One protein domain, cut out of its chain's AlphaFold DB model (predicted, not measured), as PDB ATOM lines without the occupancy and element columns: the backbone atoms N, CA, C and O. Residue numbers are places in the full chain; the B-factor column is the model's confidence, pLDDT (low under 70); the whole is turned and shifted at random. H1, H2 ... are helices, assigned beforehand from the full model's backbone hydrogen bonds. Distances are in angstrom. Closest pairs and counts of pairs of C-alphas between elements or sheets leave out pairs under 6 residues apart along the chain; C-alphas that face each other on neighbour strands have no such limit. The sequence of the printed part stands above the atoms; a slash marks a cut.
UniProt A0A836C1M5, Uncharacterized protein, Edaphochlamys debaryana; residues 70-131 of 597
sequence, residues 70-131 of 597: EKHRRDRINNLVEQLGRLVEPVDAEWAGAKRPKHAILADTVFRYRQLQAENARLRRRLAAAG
ATOM      1  N   GLU A  70      65.563 170.757 122.660       97.25
ATOM      2  CA  GLU A  70      66.334 170.219 123.777       97.25
ATOM      3  C   GLU A  70      66.674 168.735 123.588       97.25
ATOM      4  O   GLU A  70      67.785 168.301 123.898       97.25
ATOM      5  N   LYS A  71      65.760 167.942 123.012       97.50
ATOM      6  CA  LYS A  71      66.063 166.557 122.628       97.50
ATOM      7  C   LYS A  71      67.220 166.507 121.625       97.50
ATOM      8  O   LYS A  71      68.192 165.799 121.870       97.50
ATOM      9  N   HIS A  72      67.156 167.302 120.557       97.62
ATOM     10  CA  HIS A  72      68.223 167.364 119.556       97.62
ATOM     11  C   HIS A  72      69.563 167.817 120.160       97.62
ATOM     12  O   HIS A  72      70.610 167.264 119.823       97.62
ATOM     13  N   ARG A  73      69.538 168.772 121.104       98.06
ATOM     14  CA  ARG A  73      70.727 169.211 121.849       98.06
ATOM     15  C   ARG A  73      71.367 168.053 122.616       98.06
ATOM     16  O   ARG A  73      72.566 167.821 122.471       98.06
ATOM     17  N   ARG A  74      70.577 167.296 123.386       98.44
ATOM     18  CA  ARG A  74      71.066 166.140 124.159       98.44
ATOM     19  C   ARG A  74      71.610 165.029 123.268       98.44
ATOM     20  O   ARG A  74      72.678 164.496 123.561       98.44
ATOM     21  N   ASP A  75      70.918 164.720 122.173       98.31
ATOM     22  CA  ASP A  75      71.348 163.696 121.215       98.31
ATOM     23  C   ASP A  75      72.687 164.079 120.567       98.31
ATOM     24  O   ASP A  75      73.596 163.253 120.470       98.31
ATOM     25  N   ARG A  76      72.856 165.359 120.204       98.38
ATOM     26  CA  ARG A  76      74.121 165.888 119.680       98.38
ATOM     27  C   ARG A  76      75.252 165.794 120.707       98.38
ATOM     28  O   ARG A  76      76.339 165.356 120.345       98.38
ATOM     29  N   ILE A  77      75.013 166.165 121.968       98.31
ATOM     30  CA  ILE A  77      76.019 166.066 123.041       98.31
ATOM     31  C   ILE A  77      76.433 164.607 123.260       98.31
ATOM     32  O   ILE A  77      77.623 164.318 123.337       98.31
ATOM     33  N   ASN A  78      75.475 163.679 123.311       98.00
ATOM     34  CA  ASN A  78      75.774 162.255 123.473       98.00
ATOM     35  C   ASN A  78      76.639 161.729 122.322       98.00
ATOM     36  O   ASN A  78      77.625 161.044 122.575       98.00
ATOM     37  N   ASN A  79      76.326 162.110 121.080       98.38
ATOM     38  CA  ASN A  79      77.118 161.725 119.915       98.38
ATOM     39  C   ASN A  79      78.550 162.286 119.989       98.38
ATOM     40  O   ASN A  79      79.506 161.552 119.767       98.38
ATOM     41  N   LEU A  80      78.717 163.557 120.378       98.38
ATOM     42  CA  LEU A  80      80.046 164.160 120.548       98.38
ATOM     43  C   LEU A  80      80.870 163.462 121.640       98.38
ATOM     44  O   LEU A  80      82.053 163.209 121.434       98.38
ATOM     45  N   VAL A  81      80.254 163.099 122.770       98.25
ATOM     46  CA  VAL A  81      80.938 162.359 123.844       98.25
ATOM     47  C   VAL A  81      81.317 160.945 123.391       98.25
ATOM     48  O   VAL A  81      82.414 160.481 123.686       98.25
ATOM     49  N   GLU A  82      80.463 160.265 122.626       97.06
ATOM     50  CA  GLU A  82      80.784 158.951 122.059       97.06
ATOM     51  C   GLU A  82      81.915 159.025 121.019       97.06
ATOM     52  O   GLU A  82      82.791 158.159 121.008       97.06
ATOM     53  N   GLN A  83      81.941 160.061 120.172       97.75
ATOM     54  CA  GLN A  83      83.051 160.314 119.243       97.75
ATOM     55  C   GLN A  83      84.358 160.581 119.992       97.75
ATOM     56  O   GLN A  83      85.390 160.018 119.633       97.75
ATOM     57  N   LEU A  84      84.303 161.389 121.053       97.88
ATOM     58  CA  LEU A  84      85.451 161.675 121.905       97.88
ATOM     59  C   LEU A  84      85.990 160.397 122.561       97.88
ATOM     60  O   LEU A  84      87.194 160.156 122.533       97.88
ATOM     61  N   GLY A  85      85.096 159.527 123.039       96.75
ATOM     62  CA  GLY A  85      85.460 158.205 123.543       96.75
ATOM     63  C   GLY A  85      86.211 157.369 122.504       96.75
ATOM     64  O   GLY A  85      87.194 156.729 122.838       96.75
ATOM     65  N   ARG A  86      85.830 157.397 121.222       96.19
ATOM     66  CA  ARG A  86      86.551 156.642 120.174       96.19
ATOM     67  C   ARG A  86      87.953 157.178 119.877       96.19
ATOM     68  O   ARG A  86      88.790 156.409 119.419       96.19
ATOM     69  N   LEU A  87      88.190 158.474 120.087       97.25
ATOM     70  CA  LEU A  87      89.484 159.114 119.828       97.25
ATOM     71  C   LEU A  87      90.486 158.919 120.968       97.25
ATOM     72  O   LEU A  87      91.689 158.981 120.729       97.25
ATOM     73  N   VAL A  88      90.000 158.716 122.194       97.12
ATOM     74  CA  VAL A  88      90.848 158.566 123.377       97.12
ATOM     75  C   VAL A  88      90.907 157.107 123.804       97.12
ATOM     76  O   VAL A  88      89.888 156.484 124.121       97.12
ATOM     77  N   GLU A  89      92.123 156.567 123.793       95.56
ATOM     78  CA  GLU A  89      92.422 155.228 124.294       95.56
ATOM     79  C   GLU A  89      92.035 155.147 125.779       95.56
ATOM     80  O   GLU A  89      92.386 156.053 126.537       95.56
ATOM     81  N   PRO A  90      91.261 154.126 126.190       94.88
ATOM     82  CA  PRO A  90      90.887 153.964 127.589       94.88
ATOM     83  C   PRO A  90      92.140 153.720 128.428       94.88
ATOM     84  O   PRO A  90      92.960 152.872 128.072       94.88
ATOM     85  N   VAL A  91      92.274 154.460 129.531       93.62
ATOM     86  CA  VAL A  91      93.383 154.268 130.476       93.62
ATOM     87  C   VAL A  91      93.221 152.930 131.194       93.62
ATOM     88  O   VAL A  91      94.173 152.153 131.278       93.62
ATOM     89  N   ASP A  92      91.996 152.616 131.619       93.56
ATOM     90  CA  ASP A  92      91.707 151.346 132.275       93.56
ATOM     91  C   ASP A  92      91.296 150.277 131.257       93.56
ATOM     92  O   ASP A  92      90.344 150.426 130.480       93.56
ATOM     93  N   ALA A  93      91.998 149.143 131.300       93.38
ATOM     94  CA  ALA A  93      91.744 147.997 130.428       93.38
ATOM     95  C   ALA A  93      90.338 147.395 130.615       93.38
ATOM     96  O   ALA A  93      89.832 146.735 129.708       93.38
ATOM     97  N   GLU A  94      89.680 147.651 131.750       93.25
ATOM     98  CA  GLU A  94      88.299 147.216 132.012       93.25
ATOM     99  C   GLU A  94      87.293 147.796 131.007       93.25
ATOM    100  O   GLU A  94      86.265 147.187 130.708       93.25
ATOM    101  N   TRP A  95      87.620 148.950 130.422       91.94
ATOM    102  CA  TRP A  95      86.783 149.620 129.438       91.94
ATOM    103  C   TRP A  95      87.119 149.247 127.991       91.94
ATOM    104  O   TRP A  95      86.501 149.772 127.057       91.94
ATOM    105  N   ALA A  96      88.064 148.329 127.777       87.06
ATOM    106  CA  ALA A  96      88.392 147.805 126.459       87.06
ATOM    107  C   ALA A  96      87.250 146.906 125.947       87.06
ATOM    108  O   ALA A  96      87.222 145.699 126.156       87.06
ATOM    109  N   GLY A  97      86.271 147.520 125.276       87.00
ATOM    110  CA  GLY A  97      85.124 146.835 124.665       87.00
ATOM    111  C   GLY A  97      83.789 147.049 125.380       87.00
ATOM    112  O   GLY A  97      82.743 146.756 124.802       87.00
ATOM    113  N   ALA A  98      83.792 147.623 126.586       93.69
ATOM    114  CA  ALA A  98      82.578 148.021 127.292       93.69
ATOM    115  C   ALA A  98      82.171 149.474 126.976       93.69
ATOM    116  O   ALA A  98      82.982 150.313 126.571       93.69
ATOM    117  N   LYS A  99      80.885 149.797 127.175       95.94
ATOM    118  CA  LYS A  99      80.398 151.178 127.050       95.94
ATOM    119  C   LYS A  99      80.923 152.005 128.224       95.94
ATOM    120  O   LYS A  99      80.423 151.883 129.337       95.94
ATOM    121  N   ARG A 100      81.891 152.875 127.942       95.94
ATOM    122  CA  ARG A 100      82.468 153.792 128.930       95.94
ATOM    123  C   ARG A 100      81.449 154.803 129.462       95.94
ATOM    124  O   ARG A 100      80.668 155.348 128.669       95.94
ATOM    125  N   PRO A 101      81.462 155.107 130.772       97.56
ATOM    126  CA  PRO A 101      80.666 156.192 131.315       97.56
ATOM    127  C   PRO A 101      81.235 157.551 130.877       97.56
ATOM    128  O   PRO A 101      82.425 157.702 130.607       97.56
ATOM    129  N   LYS A 102      80.372 158.571 130.809       98.19
ATOM    130  CA  LYS A 102      80.743 159.899 130.284       98.19
ATOM    131  C   LYS A 102      81.876 160.564 131.070       98.19
ATOM    132  O   LYS A 102      82.735 161.186 130.460       98.19
ATOM    133  N   HIS A 103      81.868 160.445 132.398       97.56
ATOM    134  CA  HIS A 103      82.892 161.055 133.248       97.56
ATOM    135  C   HIS A 103      84.270 160.419 133.024       97.56
ATOM    136  O   HIS A 103      85.242 161.157 132.952       97.56
ATOM    137  N   ALA A 104      84.346 159.097 132.815       97.12
ATOM    138  CA  ALA A 104      85.602 158.415 132.501       97.12
ATOM    139  C   ALA A 104      86.161 158.881 131.151       97.12
ATOM    140  O   ALA A 104      87.322 159.257 131.070       97.12
ATOM    141  N   ILE A 105      85.310 158.990 130.118       97.62
ATOM    142  CA  ILE A 105      85.723 159.546 128.816       97.62
ATOM    143  C   ILE A 105      86.322 160.948 128.995       97.62
ATOM    144  O   ILE A 105      87.380 161.238 128.446       97.62
ATOM    145  N   LEU A 106      85.663 161.821 129.762       98.12
ATOM    146  CA  LEU A 106      86.156 163.181 129.989       98.12
ATOM    147  C   LEU A 106      87.469 163.196 130.792       98.12
ATOM    148  O   LEU A 106      88.394 163.909 130.406       98.12
ATOM    149  N   ALA A 107      87.594 162.387 131.844       97.69
ATOM    150  CA  ALA A 107      88.824 162.273 132.628       97.69
ATOM    151  C   ALA A 107      90.007 161.782 131.772       97.69
ATOM    152  O   ALA A 107      91.042 162.452 131.717       97.69
ATOM    153  N   ASP A 108      89.811 160.700 131.012       96.94
ATOM    154  CA  ASP A 108      90.804 160.152 130.082       96.94
ATOM    155  C   ASP A 108      91.236 161.205 129.054       96.94
ATOM    156  O   ASP A 108      92.416 161.335 128.731       96.94
ATOM    157  N   THR A 109      90.288 162.002 128.543       98.06
ATOM    158  CA  THR A 109      90.604 163.038 127.551       98.06
ATOM    159  C   THR A 109      91.468 164.154 128.119       98.06
ATOM    160  O   THR A 109      92.404 164.592 127.449       98.06
ATOM    161  N   VAL A 110      91.205 164.589 129.355       97.94
ATOM    162  CA  VAL A 110      92.030 165.593 130.040       97.94
ATOM    163  C   VAL A 110      93.429 165.038 130.289       97.94
ATOM    164  O   VAL A 110      94.418 165.717 130.002       97.94
ATOM    165  N   PHE A 111      93.520 163.792 130.755       97.88
ATOM    166  CA  PHE A 111      94.790 163.114 130.989       97.88
ATOM    167  C   PHE A 111      95.615 162.996 129.698       97.88
ATOM    168  O   PHE A 111      96.752 163.474 129.629       97.88
ATOM    169  N   ARG A 112      95.015 162.465 128.626       97.56
ATOM    170  CA  ARG A 112      95.666 162.305 127.319       97.56
ATOM    171  C   ARG A 112      96.088 163.640 126.711       97.56
ATOM    172  O   ARG A 112      97.149 163.730 126.098       97.56
ATOM    173  N   TYR A 113      95.288 164.690 126.887       97.88
ATOM    174  CA  TYR A 113      95.632 166.025 126.403       97.88
ATOM    175  C   TYR A 113      96.883 166.583 127.096       97.88
ATOM    176  O   TYR A 113      97.788 167.068 126.413       97.88
ATOM    177  N   ARG A 114      96.979 166.459 128.427       97.88
ATOM    178  CA  ARG A 114      98.174 166.867 129.186       97.88
ATOM    179  C   ARG A 114      99.409 166.070 128.768       97.88
ATOM    180  O   ARG A 114     100.462 166.659 128.532       97.88
ATOM    181  N   GLN A 115      99.264 164.759 128.578       97.50
ATOM    182  CA  GLN A 115     100.339 163.904 128.069       97.50
ATOM    183  C   GLN A 115     100.851 164.388 126.703       97.50
ATOM    184  O   GLN A 115     102.053 164.584 126.521       97.50
ATOM    185  N   LEU A 116      99.948 164.657 125.756       97.88
ATOM    186  CA  LEU A 116     100.315 165.153 124.426       97.88
ATOM    187  C   LEU A 116     100.987 166.532 124.474       97.88
ATOM    188  O   LEU A 116     101.884 166.803 123.675       97.88
ATOM    189  N   GLN A 117     100.589 167.409 125.399       97.94
ATOM    190  CA  GLN A 117     101.269 168.690 125.603       97.94
ATOM    191  C   GLN A 117     102.714 168.496 126.082       97.94
ATOM    192  O   GLN A 117     103.627 169.107 125.514       97.94
ATOM    193  N   ALA A 118     102.933 167.618 127.066       98.00
ATOM    194  CA  ALA A 118     104.264 167.294 127.574       98.00
ATOM    195  C   ALA A 118     105.154 166.675 126.478       98.00
ATOM    196  O   ALA A 118     106.299 167.094 126.278       98.00
ATOM    197  N   GLU A 119     104.613 165.745 125.687       97.94
ATOM    198  CA  GLU A 119     105.308 165.152 124.542       97.94
ATOM    199  C   GLU A 119     105.654 166.196 123.475       97.94
ATOM    200  O   GLU A 119     106.782 166.224 122.978       97.94
ATOM    201  N   ASN A 120     104.733 167.111 123.152       97.94
ATOM    202  CA  ASN A 120     104.993 168.176 122.185       97.94
ATOM    203  C   ASN A 120     106.111 169.110 122.667       97.94
ATOM    204  O   ASN A 120     107.004 169.458 121.892       97.94
ATOM    205  N   ALA A 121     106.108 169.479 123.952       97.25
ATOM    206  CA  ALA A 121     107.170 170.276 124.556       97.25
ATOM    207  C   ALA A 121     108.523 169.544 124.502       97.25
ATOM    208  O   ALA A 121     109.538 170.136 124.123       97.25
ATOM    209  N   ARG A 122     108.549 168.239 124.800       98.44
ATOM    210  CA  ARG A 122     109.752 167.398 124.699       98.44
ATOM    211  C   ARG A 122     110.273 167.305 123.264       98.44
ATOM    212  O   ARG A 122     111.473 167.453 123.037       98.44
ATOM    213  N   LEU A 123     109.392 167.103 122.284       98.19
ATOM    214  CA  LEU A 123     109.759 167.057 120.866       98.19
ATOM    215  C   LEU A 123     110.307 168.402 120.382       98.19
ATOM    216  O   LEU A 123     111.315 168.428 119.679       98.19
ATOM    217  N   ARG A 124     109.718 169.524 120.809       97.25
ATOM    218  CA  ARG A 124     110.249 170.865 120.514       97.25
ATOM    219  C   ARG A 124     111.643 171.074 121.100       97.25
ATOM    220  O   ARG A 124     112.507 171.579 120.391       97.25
ATOM    221  N   ARG A 125     111.886 170.638 122.344       97.94
ATOM    222  CA  ARG A 125     113.225 170.666 122.964       97.94
ATOM    223  C   ARG A 125     114.235 169.843 122.155       97.94
ATOM    224  O   ARG A 125     115.318 170.331 121.852       97.94
ATOM    225  N   ARG A 126     113.860 168.632 121.727       97.81
ATOM    226  CA  ARG A 126     114.714 167.763 120.894       97.81
ATOM    227  C   ARG A 126     115.021 168.363 119.525       97.81
ATOM    228  O   ARG A 126     116.165 168.315 119.093       97.81
ATOM    229  N   LEU A 127     114.027 168.946 118.858       97.00
ATOM    230  CA  LEU A 127     114.227 169.613 117.570       97.00
ATOM    231  C   LEU A 127     115.115 170.854 117.703       97.00
ATOM    232  O   LEU A 127     115.957 171.084 116.841       97.00
ATOM    233  N   ALA A 128     114.977 171.619 118.789       95.75
ATOM    234  CA  ALA A 128     115.869 172.739 119.074       95.75
ATOM    235  C   ALA A 128     117.318 172.263 119.289       95.75
ATOM    236  O   ALA A 128     118.233 172.802 118.671       95.75
ATOM    237  N   ALA A 129     117.524 171.208 120.083       95.50
ATOM    238  CA  ALA A 129     118.845 170.620 120.306       95.50
ATOM    239  C   ALA A 129     119.467 170.051 119.014       95.50
ATOM    240  O   ALA A 129     120.630 170.310 118.714       95.50
ATOM    241  N   ALA A 130     118.682 169.337 118.202       95.94
ATOM    242  CA  ALA A 130     119.134 168.819 116.911       95.94
ATOM    243  C   ALA A 130     119.463 169.945 115.915       95.94
ATOM    244  O   ALA A 130     120.431 169.845 115.163       95.94
ATOM    245  N   GLY A 131     118.701 171.042 115.941       95.25
ATOM    246  CA  GLY A 131     118.982 172.241 115.151       95.25
ATOM    247  C   GLY A 131     120.317 172.896 115.513       95.25
ATOM    248  O   GLY A 131     121.035 173.339 114.617       95.25
TER     249      GLY A 131
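This is residues 70 to 131 of the 597 residues of an uncharacterized protein of Edaphochlamys debaryana (UniProt A0A836C1M5). A long helix, H2, meets a shorter one, H1, near their ends in a wide-open V, with a loop of residues 88 to 101 bulging out at the corner. Residues 114 to 131 of H2 and 70 to 77 of H1 stick out as two arms from a small body. The 62 printed residues, with two named helices in the order H1, H2 and no named strand, are all helix in class. The whole is flat, 53 by 29 by 14 A, and only just extended, close to loose, with a radius of gyration of the C-alphas of 16.1 A.

H2, residues 102 to 131, touches H1, residues 70 to 87, with residues 102 to 109 alone. H1 touches H2 with residues 81 to 85 alone. Their closest C-alphas, of Gly 85 and Ile 105, are 5.4 A apart. The helices run the same way at a steep tilt of 46 degrees. In H1 and H2 every O i to N i+4 pair is within hydrogen-bond range.

H2 measures 42.9 A, from C-alpha 102 at (80.743, 159.899, 130.284) to C-alpha 131 at (118.982, 172.241, 115.151). H1 measures 26.0 A and begins at C-alpha 70, (66.334, 170.219, 123.777).

The C-alphas farthest apart, of Lys 71 and Gly 131, are 53.7 A apart. The link between H1 and H2 is long, 14 residues. The printed part has no cut, and no printed residue is under 70 in pLDDT.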